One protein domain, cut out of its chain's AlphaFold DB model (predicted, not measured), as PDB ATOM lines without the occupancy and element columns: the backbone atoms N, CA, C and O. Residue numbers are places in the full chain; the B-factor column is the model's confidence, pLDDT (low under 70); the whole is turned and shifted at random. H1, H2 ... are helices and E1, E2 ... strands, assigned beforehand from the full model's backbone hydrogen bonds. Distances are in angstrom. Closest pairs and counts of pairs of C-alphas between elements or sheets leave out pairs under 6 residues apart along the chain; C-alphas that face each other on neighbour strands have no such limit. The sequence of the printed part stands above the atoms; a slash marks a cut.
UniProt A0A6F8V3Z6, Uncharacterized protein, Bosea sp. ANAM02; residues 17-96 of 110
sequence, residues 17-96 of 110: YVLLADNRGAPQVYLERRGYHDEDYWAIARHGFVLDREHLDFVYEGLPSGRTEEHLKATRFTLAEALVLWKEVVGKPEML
ATOM      1  N   TYR A  17     119.104 110.030  78.058       67.56
ATOM      2  CA  TYR A  17     119.442 111.380  77.615       67.56
ATOM      3  C   TYR A  17     120.304 111.287  76.341       67.56
ATOM      4  O   TYR A  17     121.149 110.400  76.222       67.56
ATOM      5  N   VAL A  18     120.115 112.199  75.381       64.19
ATOM      6  CA  VAL A  18     120.795 112.172  74.068       64.19
ATOM      7  C   VAL A  18     121.462 113.517  73.790       64.19
ATOM      8  O   VAL A  18     120.824 114.555  73.963       64.19
ATOM      9  N   LEU A  19     122.713 113.515  73.312       59.75
ATOM     10  CA  LEU A  19     123.391 114.722  72.822       59.75
ATOM     11  C   LEU A  19     123.754 114.578  71.333       59.75
ATOM     12  O   LEU A  19     124.484 113.661  70.955       59.75
ATOM     13  N   LEU A  20     123.242 115.490  70.489       53.34
ATOM     14  CA  LEU A  20     123.512 115.563  69.045       53.34
ATOM     15  C   LEU A  20     124.721 116.435  68.700       53.34
ATOM     16  O   LEU A  20     124.669 117.613  69.032       53.34
ATOM     17  N   ALA A  21     125.736 115.915  67.981       51.16
ATOM     18  CA  ALA A  21     126.629 116.748  67.158       51.16
ATOM     19  C   ALA A  21     127.569 115.967  66.206       51.16
ATOM     20  O   ALA A  21     128.591 115.422  66.617       51.16
ATOM     21  N   ASP A  22     127.302 116.079  64.905       46.47
ATOM     22  CA  ASP A  22     128.333 116.257  63.879       46.47
ATOM     23  C   ASP A  22     127.904 117.428  62.972       46.47
ATOM     24  O   ASP A  22     126.812 117.984  63.118       46.47
ATOM     25  N   ASN A  23     128.742 117.807  62.010       40.81
ATOM     26  CA  ASN A  23     128.522 118.926  61.080       40.81
ATOM     27  C   ASN A  23     127.328 118.691  60.120       40.81
ATOM     28  O   ASN A  23     127.037 119.541  59.277       40.81
ATOM     29  N   ARG A  24     126.678 117.522  60.205       49.84
ATOM     30  CA  ARG A  24     125.461 117.109  59.494       49.84
ATOM     31  C   ARG A  24     124.266 116.942  60.447       49.84
ATOM     32  O   ARG A  24     123.180 116.604  59.985       49.84
ATOM     33  N   GLY A  25     124.443 117.190  61.746       47.03
ATOM     34  CA  GLY A  25     123.406 117.107  62.773       47.03
ATOM     35  C   GLY A  25     123.245 115.746  63.466       47.03
ATOM     36  O   GLY A  25     122.201 115.532  64.074       47.03
ATOM     37  N   ALA A  26     124.211 114.819  63.413       46.91
ATOM     38  CA  ALA A  26     124.055 113.486  64.020       46.91
ATOM     39  C   ALA A  26     124.521 113.396  65.503       46.91
ATOM     40  O   ALA A  26     125.668 113.719  65.807       46.91
ATOM     41  N   PRO A  27     123.700 112.888  66.446       50.94
ATOM     42  CA  PRO A  27     124.143 112.422  67.764       50.94
ATOM     43  C   PRO A  27     124.807 111.075  67.684       50.94
ATOM     44  O   PRO A  27     124.246 110.118  67.158       50.94
ATOM     45  N   GLN A  28     125.977 110.991  68.290       59.91
ATOM     46  CA  GLN A  28     126.796 109.793  68.284       59.91
ATOM     47  C   GLN A  28     126.993 109.227  69.689       59.91
ATOM     48  O   GLN A  28     127.577 108.164  69.793       59.91
ATOM     49  N   VAL A  29     126.520 109.870  70.761       73.12
ATOM     50  CA  VAL A  29     126.676 109.354  72.128       73.12
ATOM     51  C   VAL A  29     125.338 109.439  72.866       73.12
ATOM     52  O   VAL A  29     124.626 110.439  72.752       73.12
ATOM     53  N   TYR A  30     125.009 108.407  73.644       79.38
ATOM     54  CA  TYR A  30     123.768 108.241  74.407       79.38
ATOM     55  C   TYR A  30     124.072 107.986  75.885       79.38
ATOM     56  O   TYR A  30     124.940 107.178  76.191       79.38
ATOM     57  N   LEU A  31     123.368 108.651  76.799       84.06
ATOM     58  CA  LEU A  31     123.362 108.280  78.210       84.06
ATOM     59  C   LEU A  31     122.097 107.461  78.449       84.06
ATOM     60  O   LEU A  31     120.992 107.998  78.448       84.06
ATOM     61  N   GLU A  32     122.249 106.157  78.613       84.44
ATOM     62  CA  GLU A  32     121.140 105.208  78.624       84.44
ATOM     63  C   GLU A  32     121.030 104.528  79.978       84.44
ATOM     64  O   GLU A  32     122.022 104.022  80.504       84.44
ATOM     65  N   ARG A  33     119.812 104.467  80.512       84.38
ATOM     66  CA  ARG A  33     119.495 103.608  81.647       84.38
ATOM     67  C   ARG A  33     119.397 102.172  81.149       84.38
ATOM     68  O   ARG A  33     118.706 101.890  80.170       84.38
ATOM     69  N   ARG A  34     120.101 101.259  81.801       79.50
ATOM     70  CA  ARG A  34     120.248  99.862  81.406       79.50
ATOM     71  C   ARG A  34     120.105  98.962  82.626       79.50
ATOM     72  O   ARG A  34     120.472  99.336  83.732       79.50
ATOM     73  N   GLY A  35     119.542  97.778  82.405       69.25
ATOM     74  CA  GLY A  35     119.154  96.895  83.498       69.25
ATOM     75  C   GLY A  35     117.948  96.033  83.167       69.25
ATOM     76  O   GLY A  35     117.026  96.499  82.501       69.25
ATOM     77  N   TYR A  36     117.945  94.788  83.642       54.50
ATOM     78  CA  TYR A  36     116.748  93.948  83.700       54.50
ATOM     79  C   TYR A  36     116.462  93.624  85.167       54.50
ATOM     80  O   TYR A  36     117.347  93.149  85.873       54.50
ATOM     81  N   HIS A  37     115.217  93.856  85.581       49.66
ATOM     82  CA  HIS A  37     114.644  93.533  86.894       49.66
ATOM     83  C   HIS A  37     115.308  94.214  88.106       49.66
ATOM     84  O   HIS A  37     114.698  95.129  88.654       49.66
ATOM     85  N   ASP A  38     116.533  93.835  88.480       50.28
ATOM     86  CA  ASP A  38     117.117  94.166  89.793       50.28
ATOM     87  C   ASP A  38     118.414  94.994  89.720       50.28
ATOM     88  O   ASP A  38     118.892  95.501  90.733       50.28
ATOM     89  N   GLU A  39     118.988  95.167  88.527       64.25
ATOM     90  CA  GLU A  39     120.221  95.937  88.329       64.25
ATOM     91  C   GLU A  39     119.935  97.206  87.535       64.25
ATOM     92  O   GLU A  39     119.930  97.178  86.310       64.25
ATOM     93  N   ASP A  40     119.698  98.321  88.222       75.12
ATOM     94  CA  ASP A  40     119.581  99.631  87.583       75.12
ATOM     95  C   ASP A  40     120.958 100.291  87.463       75.12
ATOM     96  O   ASP A  40     121.597 100.617  88.466       75.12
ATOM     97  N   TYR A  41     121.426 100.484  86.236       86.06
ATOM     98  CA  TYR A  41     122.673 101.181  85.952       86.06
ATOM     99  C   TYR A  41     122.528 102.079  84.730       86.06
ATOM    100  O   TYR A  41     121.559 102.031  83.982       86.06
ATOM    101  N   TRP A  42     123.519 102.925  84.519       88.38
ATOM    102  CA  TRP A  42     123.604 103.812  83.374       88.38
ATOM    103  C   TRP A  42     124.832 103.464  82.548       88.38
ATOM    104  O   TRP A  42     125.836 102.992  83.080       88.38
ATOM    105  N   ALA A  43     124.745 103.684  81.242       87.88
ATOM    106  CA  ALA A  43     125.841 103.508  80.305       87.88
ATOM    107  C   ALA A  43     125.940 104.720  79.380       87.88
ATOM    108  O   ALA A  43     124.931 105.270  78.940       87.88
ATOM    109  N   ILE A  44     127.171 105.106  79.063       86.25
ATOM    110  CA  ILE A  44     127.487 106.101  78.039       86.25
ATOM    111  C   ILE A  44     127.804 105.313  76.770       86.25
ATOM    112  O   ILE A  44     128.835 104.653  76.703       86.25
ATOM    113  N   ALA A  45     126.909 105.315  75.790       83.31
ATOM    114  CA  ALA A  45     126.930 104.406  74.653       83.31
ATOM    115  C   ALA A  45     127.057 105.129  73.311       83.31
ATOM    116  O   ALA A  45     126.676 106.284  73.173       83.31
ATOM    117  N   ARG A  46     127.562 104.429  72.296       79.12
ATOM    118  CA  ARG A  46     127.697 104.903  70.915       79.12
ATOM    119  C   ARG A  46     127.741 103.718  69.961       79.12
ATOM    120  O   ARG A  46     128.695 102.961  70.015       79.12
ATOM    121  N   HIS A  47     126.784 103.568  69.042       76.44
ATOM    122  CA  HIS A  47     126.856 102.602  67.922       76.44
ATOM    123  C   HIS A  47     127.355 101.176  68.282       76.44
ATOM    124  O   HIS A  47     128.155 100.598  67.549       76.44
ATOM    125  N   GLY A  48     126.901 100.601  69.402       77.62
ATOM    126  CA  GLY A  48     127.343  99.273  69.871       77.62
ATOM    127  C   GLY A  48     128.630  99.268  70.710       77.62
ATOM    128  O   GLY A  48     129.185  98.205  70.991       77.62
ATOM    129  N   PHE A  49     129.096 100.446  71.109       82.88
ATOM    130  CA  PHE A  49     130.203 100.671  72.030       82.88
ATOM    131  C   PHE A  49     129.701 101.359  73.297       82.88
ATOM    132  O   PHE A  49     128.677 102.045  73.275       82.88
ATOM    133  N   VAL A  50     130.455 101.210  74.379       86.50
ATOM    134  CA  VAL A  50     130.214 101.841  75.679       86.50
ATOM    135  C   VAL A  50     131.501 102.468  76.199       86.50
ATOM    136  O   VAL A  50     132.586 101.993  75.877       86.50
ATOM    137  N   LEU A  51     131.385 103.552  76.957       86.25
ATOM    138  CA  LEU A  51     132.531 104.218  77.560       86.25
ATOM    139  C   LEU A  51     133.083 103.373  78.709       86.25
ATOM    140  O   LEU A  51     132.354 103.032  79.642       86.25
ATOM    141  N   ASP A  52     134.374 103.089  78.644       86.00
ATOM    142  CA  ASP A  52     135.163 102.548  79.740       86.00
ATOM    143  C   ASP A  52     135.553 103.668  80.714       86.00
ATOM    144  O   ASP A  52     136.055 104.722  80.312       86.00
ATOM    145  N   ARG A  53     135.309 103.467  82.012       85.00
ATOM    146  CA  ARG A  53     135.568 104.492  83.031       85.00
ATOM    147  C   ARG A  53     137.044 104.678  83.387       85.00
ATOM    148  O   ARG A  53     137.385 105.722  83.935       85.00
ATOM    149  N   GLU A  54     137.886 103.674  83.164       81.50
ATOM    150  CA  GLU A  54     139.302 103.697  83.546       81.50
ATOM    151  C   GLU A  54     140.154 104.346  82.458       81.50
ATOM    152  O   GLU A  54     141.075 105.115  82.744       81.50
ATOM    153  N   HIS A  55     139.831 104.050  81.204       79.94
ATOM    154  CA  HIS A  55     140.593 104.481  80.041       79.94
ATOM    155  C   HIS A  55     139.925 105.617  79.263       79.94
ATOM    156  O   HIS A  55     140.586 106.249  78.437       79.94
ATOM    157  N   LEU A  56     138.658 105.924  79.570       78.75
ATOM    158  CA  LEU A  56     137.850 106.947  78.899       78.75
ATOM    159  C   LEU A  56     137.769 106.733  77.378       78.75
ATOM    160  O   LEU A  56     137.711 107.693  76.607       78.75
ATOM    161  N   ASP A  57     137.747 105.473  76.940       77.94
ATOM    162  CA  ASP A  57     137.605 105.068  75.546       77.94
ATOM    163  C   ASP A  57     136.302 104.292  75.298       77.94
ATOM    164  O   ASP A  57     135.695 103.708  76.193       77.94
ATOM    165  N   PHE A  58     135.816 104.331  74.054       80.62
ATOM    166  CA  PHE A  58     134.640 103.560  73.657       80.62
ATOM    167  C   PHE A  58     135.054 102.133  73.305       80.62
ATOM    168  O   PHE A  58     135.634 101.884  72.244       80.62
ATOM    169  N   VAL A  59     134.707 101.192  74.176       83.44
ATOM    170  CA  VAL A  59     134.976  99.764  74.011       83.44
ATOM    171  C   VAL A  59     133.759  99.040  73.449       83.44
ATOM    172  O   VAL A  59     132.614  99.439  73.665       83.44
ATOM    173  N   TYR A  60     133.994  97.984  72.671       82.25
ATOM    174  CA  TYR A  60     132.908  97.209  72.075       82.25
ATOM    175  C   TYR A  60     132.104  96.506  73.173       82.25
ATOM    176  O   TYR A  60     132.671  95.791  73.994       82.25
ATOM    177  N   GLU A  61     130.784  96.696  73.175       74.44
ATOM    178  CA  GLU A  61     129.919  96.210  74.259       74.44
ATOM    179  C   GLU A  61     129.682  94.688  74.196       74.44
ATOM    180  O   GLU A  61     129.298  94.053  75.180       74.44
ATOM    181  N   GLY A  62     129.889  94.081  73.025       70.12
ATOM    182  CA  GLY A  62     129.610  92.666  72.805       70.12
ATOM    183  C   GLY A  62     128.139  92.279  73.009       70.12
ATOM    184  O   GLY A  62     127.288  93.049  73.475       70.12
ATOM    185  N   LEU A  63     127.819  91.033  72.652       75.06
ATOM    186  CA  LEU A  63     126.533  90.441  73.016       75.06
ATOM    187  C   LEU A  63     126.453  90.285  74.543       75.06
ATOM    188  O   LEU A  63     127.479  89.993  75.160       75.06
ATOM    189  N   PRO A  64     125.260  90.401  75.161       69.75
ATOM    190  CA  PRO A  64     125.098  90.249  76.609       69.75
ATOM    191  C   PRO A  64     125.748  88.981  77.182       69.75
ATOM    192  O   PRO A  64     126.314  89.016  78.266       69.75
ATOM    193  N   SER A  65     125.733  87.883  76.421       67.25
ATOM    194  CA  SER A  65     126.312  86.589  76.798       67.25
ATOM    195  C   SER A  65     127.846  86.545  76.838       67.25
ATOM    196  O   SER A  65     128.397  85.561  77.319       67.25
ATOM    197  N   GLY A  66     128.539  87.545  76.286       66.38
ATOM    198  CA  GLY A  66     130.004  87.590  76.188       66.38
ATOM    199  C   GLY A  66     130.672  88.612  77.110       66.38
ATOM    200  O   GLY A  66     131.878  88.818  77.000       66.38
ATOM    201  N   ARG A  67     129.911  89.287  77.978       76.94
ATOM    202  CA  ARG A  67     130.426  90.349  78.854       76.94
ATOM    203  C   ARG A  67     131.025  89.741  80.115       76.94
ATOM    204  O   ARG A  67     130.348  88.992  80.812       76.94
ATOM    205  N   THR A  68     132.280  90.073  80.408       81.75
ATOM    206  CA  THR A  68     132.931  89.659  81.657       81.75
ATOM    207  C   THR A  68     132.513  90.567  82.812       81.75
ATOM    208  O   THR A  68     132.021  91.679  82.598       81.75
ATOM    209  N   GLU A  69     132.723  90.122  84.052       83.12
ATOM    210  CA  GLU A  69     132.496  90.980  85.219       83.12
ATOM    211  C   GLU A  69     133.371  92.235  85.193       83.12
ATOM    212  O   GLU A  69     132.907  93.297  85.608       83.12
ATOM    213  N   GLU A  70     134.613  92.144  84.700       83.31
ATOM    214  CA  GLU A  70     135.478  93.319  84.559       83.31
ATOM    215  C   GLU A  70     134.878  94.329  83.581       83.31
ATOM    216  O   GLU A  70     134.810  95.512  83.900       83.31
ATOM    217  N   HIS A  71     134.362  93.861  82.439       83.19
ATOM    218  CA  HIS A  71     133.689  94.730  81.475       83.19
ATOM    219  C   HIS A  71     132.496  95.445  82.118       83.19
ATOM    220  O   HIS A  71     132.380  96.662  82.032       83.19
ATOM    221  N   LEU A  72     131.639  94.709  82.833       84.12
ATOM    222  CA  LEU A  72     130.485  95.305  83.506       84.12
ATOM    223  C   LEU A  72     130.903  96.318  84.584       84.12
ATOM    224  O   LEU A  72     130.284  97.370  84.694       84.12
ATOM    225  N   LYS A  73     131.954  96.047  85.364       86.44
ATOM    226  CA  LYS A  73     132.460  96.997  86.371       86.44
ATOM    227  C   LYS A  73     133.011  98.275  85.737       86.44
ATOM    228  O   LYS A  73     132.814  99.355  86.290       86.44
ATOM    229  N   ALA A  74     133.668  98.157  84.588       86.31
ATOM    230  CA  ALA A  74     134.285  99.287  83.910       86.31
ATOM    231  C   ALA A  74     133.274 100.177  83.164       86.31
ATOM    232  O   ALA A  74     133.502 101.379  83.035       86.31
ATOM    233  N   THR A  75     132.149  99.622  82.699       87.44
ATOM    234  CA  THR A  75     131.222 100.331  81.794       87.44
ATOM    235  C   THR A  75     129.851 100.646  82.403       87.44
ATOM    236  O   THR A  75     128.993 101.213  81.721       87.44
ATOM    237  N   ARG A  76     129.592 100.241  83.653       89.19
ATOM    238  CA  ARG A  76     128.348 100.542  84.379       89.19
ATOM    239  C   ARG A  76     128.547 101.709  85.335       89.19
ATOM    240  O   ARG A  76     129.495 101.737  86.117       89.19
ATOM    241  N   PHE A  77     127.595 102.632  85.318       87.81
ATOM    242  CA  PHE A  77     127.629 103.853  86.112       87.81
ATOM    243  C   PHE A  77     126.362 104.000  86.947       87.81
ATOM    244  O   PHE A  77     125.273 103.602  86.531       87.81
ATOM    245  N   THR A  78     126.464 104.663  88.093       88.75
ATOM    246  CA  THR A  78     125.301 105.362  88.650       88.75
ATOM    247  C   THR A  78     124.951 106.564  87.765       88.75
ATOM    248  O   THR A  78     125.806 107.085  87.047       88.75
ATOM    249  N   LEU A  79     123.713 107.070  87.838       84.75
ATOM    250  CA  LEU A  79     123.327 108.270  87.079       84.75
ATOM    251  C   LEU A  79     124.241 109.467  87.389       84.75
ATOM    252  O   LEU A  79     124.629 110.200  86.485       84.75
ATOM    253  N   ALA A  80     124.602 109.662  88.660       85.88
ATOM    254  CA  ALA A  80     125.442 110.779  89.080       85.88
ATOM    255  C   ALA A  80     126.850 110.700  88.466       85.88
ATOM    256  O   ALA A  80     127.320 111.684  87.899       85.88
ATOM    257  N   GLU A  81     127.494 109.530  88.523       87.62
ATOM    258  CA  GLU A  81     128.797 109.306  87.883       87.62
ATOM    259  C   GLU A  81     128.713 109.508  86.371       87.62
ATOM    260  O   GLU A  81     129.553 110.191  85.786       87.62
ATOM    261  N   ALA A  82     127.666 108.958  85.752       85.62
ATOM    262  CA  ALA A  82     127.466 109.062  84.321       85.62
ATOM    263  C   ALA A  82     127.293 110.521  83.888       85.62
ATOM    264  O   ALA A  82     127.901 110.925  82.910       85.62
ATOM    265  N   LEU A  83     126.540 111.342  84.628       82.88
ATOM    266  CA  LEU A  83     126.358 112.767  84.319       82.88
ATOM    267  C   LEU A  83     127.648 113.584  84.467       82.88
ATOM    268  O   LEU A  83     127.883 114.494  83.669       82.88
ATOM    269  N   VAL A  84     128.484 113.274  85.465       83.81
ATOM    270  CA  VAL A  84     129.790 113.931  85.645       83.81
ATOM    271  C   VAL A  84     130.702 113.613  84.464       83.81
ATOM    272  O   VAL A  84     131.155 114.533  83.782       83.81
ATOM    273  N   LEU A  85     130.887 112.327  84.158       79.88
ATOM    274  CA  LEU A  85     131.709 111.889  83.029       79.88
ATOM    275  C   LEU A  85     131.143 112.376  81.698       79.88
ATOM    276  O   LEU A  85     131.884 112.842  80.842       79.88
ATOM    277  N   TRP A  86     129.823 112.352  81.531       75.31
ATOM    278  CA  TRP A  86     129.152 112.859  80.341       75.31
ATOM    279  C   TRP A  86     129.465 114.331  80.091       75.31
ATOM    280  O   TRP A  86     129.800 114.726  78.975       75.31
ATOM    281  N   LYS A  87     129.400 115.156  81.140       73.62
ATOM    282  CA  LYS A  87     129.746 116.575  81.059       73.62
ATOM    283  C   LYS A  87     131.222 116.780  80.714       73.62
ATOM    284  O   LYS A  87     131.541 117.693  79.957       73.62
ATOM    285  N   GLU A  88     132.112 115.959  81.261       70.19
ATOM    286  CA  GLU A  88     133.559 116.078  81.054       70.19
ATOM    287  C   GLU A  88     134.024 115.570  79.686       70.19
ATOM    288  O   GLU A  88     134.885 116.200  79.071       70.19
ATOM    289  N   VAL A  89     133.443 114.469  79.210       64.12
ATOM    290  CA  VAL A  89     133.847 113.744  77.998       64.12
ATOM    291  C   VAL A  89     133.070 114.227  76.772       64.12
ATOM    292  O   VAL A  89     133.662 114.456  75.723       64.12
ATOM    293  N   VAL A  90     131.754 114.433  76.887       58.84
ATOM    294  CA  VAL A  90     130.886 114.803  75.750       58.84
ATOM    295  C   VAL A  90     130.728 116.324  75.623       58.84
ATOM    296  O   VAL A  90     130.545 116.840  74.524       58.84
ATOM    297  N   GLY A  91     130.879 117.077  76.718       57.50
ATOM    298  CA  GLY A  91     130.909 118.547  76.690       57.50
ATOM    299  C   GLY A  91     132.166 119.151  76.043       57.50
ATOM    300  O   GLY A  91     132.243 120.371  75.906       57.50
ATOM    301  N   LYS A  92     133.137 118.311  75.661       61.41
ATOM    302  CA  LYS A  92     134.422 118.673  75.045       61.41
ATOM    303  C   LYS A  92     134.674 117.804  73.806       61.41
ATOM    304  O   LYS A  92     135.469 116.863  73.871       61.41
ATOM    305  N   PRO A  93     133.975 118.057  72.686       53.78
ATOM    306  CA  PRO A  93     134.040 117.216  71.487       53.78
ATOM    307  C   PRO A  93     135.462 117.030  70.923       53.78
ATOM    308  O   PRO A  93     135.726 116.040  70.249       53.78
ATOM    309  N   GLU A  94     136.394 117.931  71.228       51.78
ATOM    310  CA  GLU A  94     137.820 117.854  70.899       51.78
ATOM    311  C   GLU A  94     138.607 116.789  71.684       51.78
ATOM    312  O   GLU A  94     139.655 116.340  71.220       51.78
ATOM    313  N   MET A  95     138.120 116.375  72.859       48.91
ATOM    314  CA  MET A  95     138.739 115.317  73.668       48.91
ATOM    315  C   MET A  95     138.232 113.921  73.308       48.91
ATOM    316  O   MET A  95     138.807 112.930  73.759       48.91
ATOM    317  N   LEU A  96     137.178 113.827  72.492       51.28
ATOM    318  CA  LEU A  96     136.708 112.561  71.950       51.28
ATOM    319  C   LEU A  96     137.744 112.056  70.941       51.28
ATOM    320  O   LEU A  96     137.652 112.297  69.736       51.28
TER     321      LEU A  96
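This is residues 17 to 96 of the 110 residues of an uncharacterized protein of Bosea sp. ANAM02 (UniProt A0A6F8V3Z6). A twisted sheet of five antiparallel strands, zigzagging from edge to edge, has two helices on one of its faces: H2 lies over the long strands E2 and E3 and runs along them, while H1 sits beside the strands, near E3, E4 and E5. The loop between E1 and E2 and the loop between E2 and E3 reach out at opposite ends and make the length of the domain, and residues 64 to 70 stick out on the way into H1. The printed part has 80 residues, with E1, E2, E3, E4, E5, H1 and H2 in that order along the chain, and the sheet's order is E1 - E2 - E3 - E4 - E5. The class is mixed, helices and strands, though under half of the residues, 39, are in named elements. The whole is compact, with a radius of gyration of the C-alphas of 12.6 A, and elongated in outline, spanning 37 by 24 by 23 A.

E1 is residues 17 to 19, with C-alpha 17 at (119.442, 111.380, 77.615), and is 7.1 A long from first to last C-alpha. E2, residues 29 to 34, is 14.7 A long, and E3, residues 41 to 46, is 16.3 A long. E4, residues 49 to 51, measures 7.0 A, and E5, residues 58 to 60, measures 6.8 A. H1, residues 69 to 75, is 10.0 A long and begins with C-alpha 69 at (132.496, 90.980, 85.219). H2, residues 79 to 89, is 14.9 A long and ends with C-alpha 89 at (133.847, 113.744, 77.998).

The sheet is a meander, each strand the antiparallel neighbour of the one before, and each pair of successive strands is a hairpin. E1, an edge strand, stands at 170 degrees to E2 in direction, with N 17 and O 31 within hydrogen-bond range at 2.8 A. E2 and E3 stand at 151 degrees, with N 32 and O 43 at 2.8 A and N 45 and O 30 at 2.7 A. The pairing of E3 is staggered: it pairs with E2 over residues 41 to 45 and with E4 over residues 45 to 46. E3 and E4 stand at 121 degrees, with N 49 and O 46 at 2.8 A. E4 and the other edge strand, E5, stand at 138 degrees, with N 59 and O 50 at 2.8 A. From edge to edge the strands' lines turn by 115 degrees. H2 is on one face of the sheet, at a height over the sheet of 9.0 A, which gives two layers, a sheet and a helix on one face of it. It lies over E2 and E3 and runs along the strands, at 11 degrees to E2 on the local plane. The closest C-alphas of H2 and E3 are those of Leu 79 and Trp 42, 5.8 A apart. H1 is on the same face, at a height over the sheet of 6.9 A, over none of the strands. The closest C-alphas of H1 and E4 are those of Thr 75 and Leu 51, 5.9 A apart. H1 and E5 are near each other, while H1 and H2 are apart. In H1 and H2 every O i to N i+4 pair is within hydrogen-bond range.

The two C-alphas farthest apart are those of Asn 23 and Asp 38, at 39.6 A. The printed part, residues 17 to 96, has no cut. The links from E3 to E4 and from H1 to H2 are tight, the others are short, and no link is long. Residues 64 to 70, of which 69 to 70 belong to H1, stand free. The mean pLDDT of the printed part is 73.0, and confidence is low, under 70, at residues 17 to 28, 35 to 39, 64 to 66 and 89 to 96.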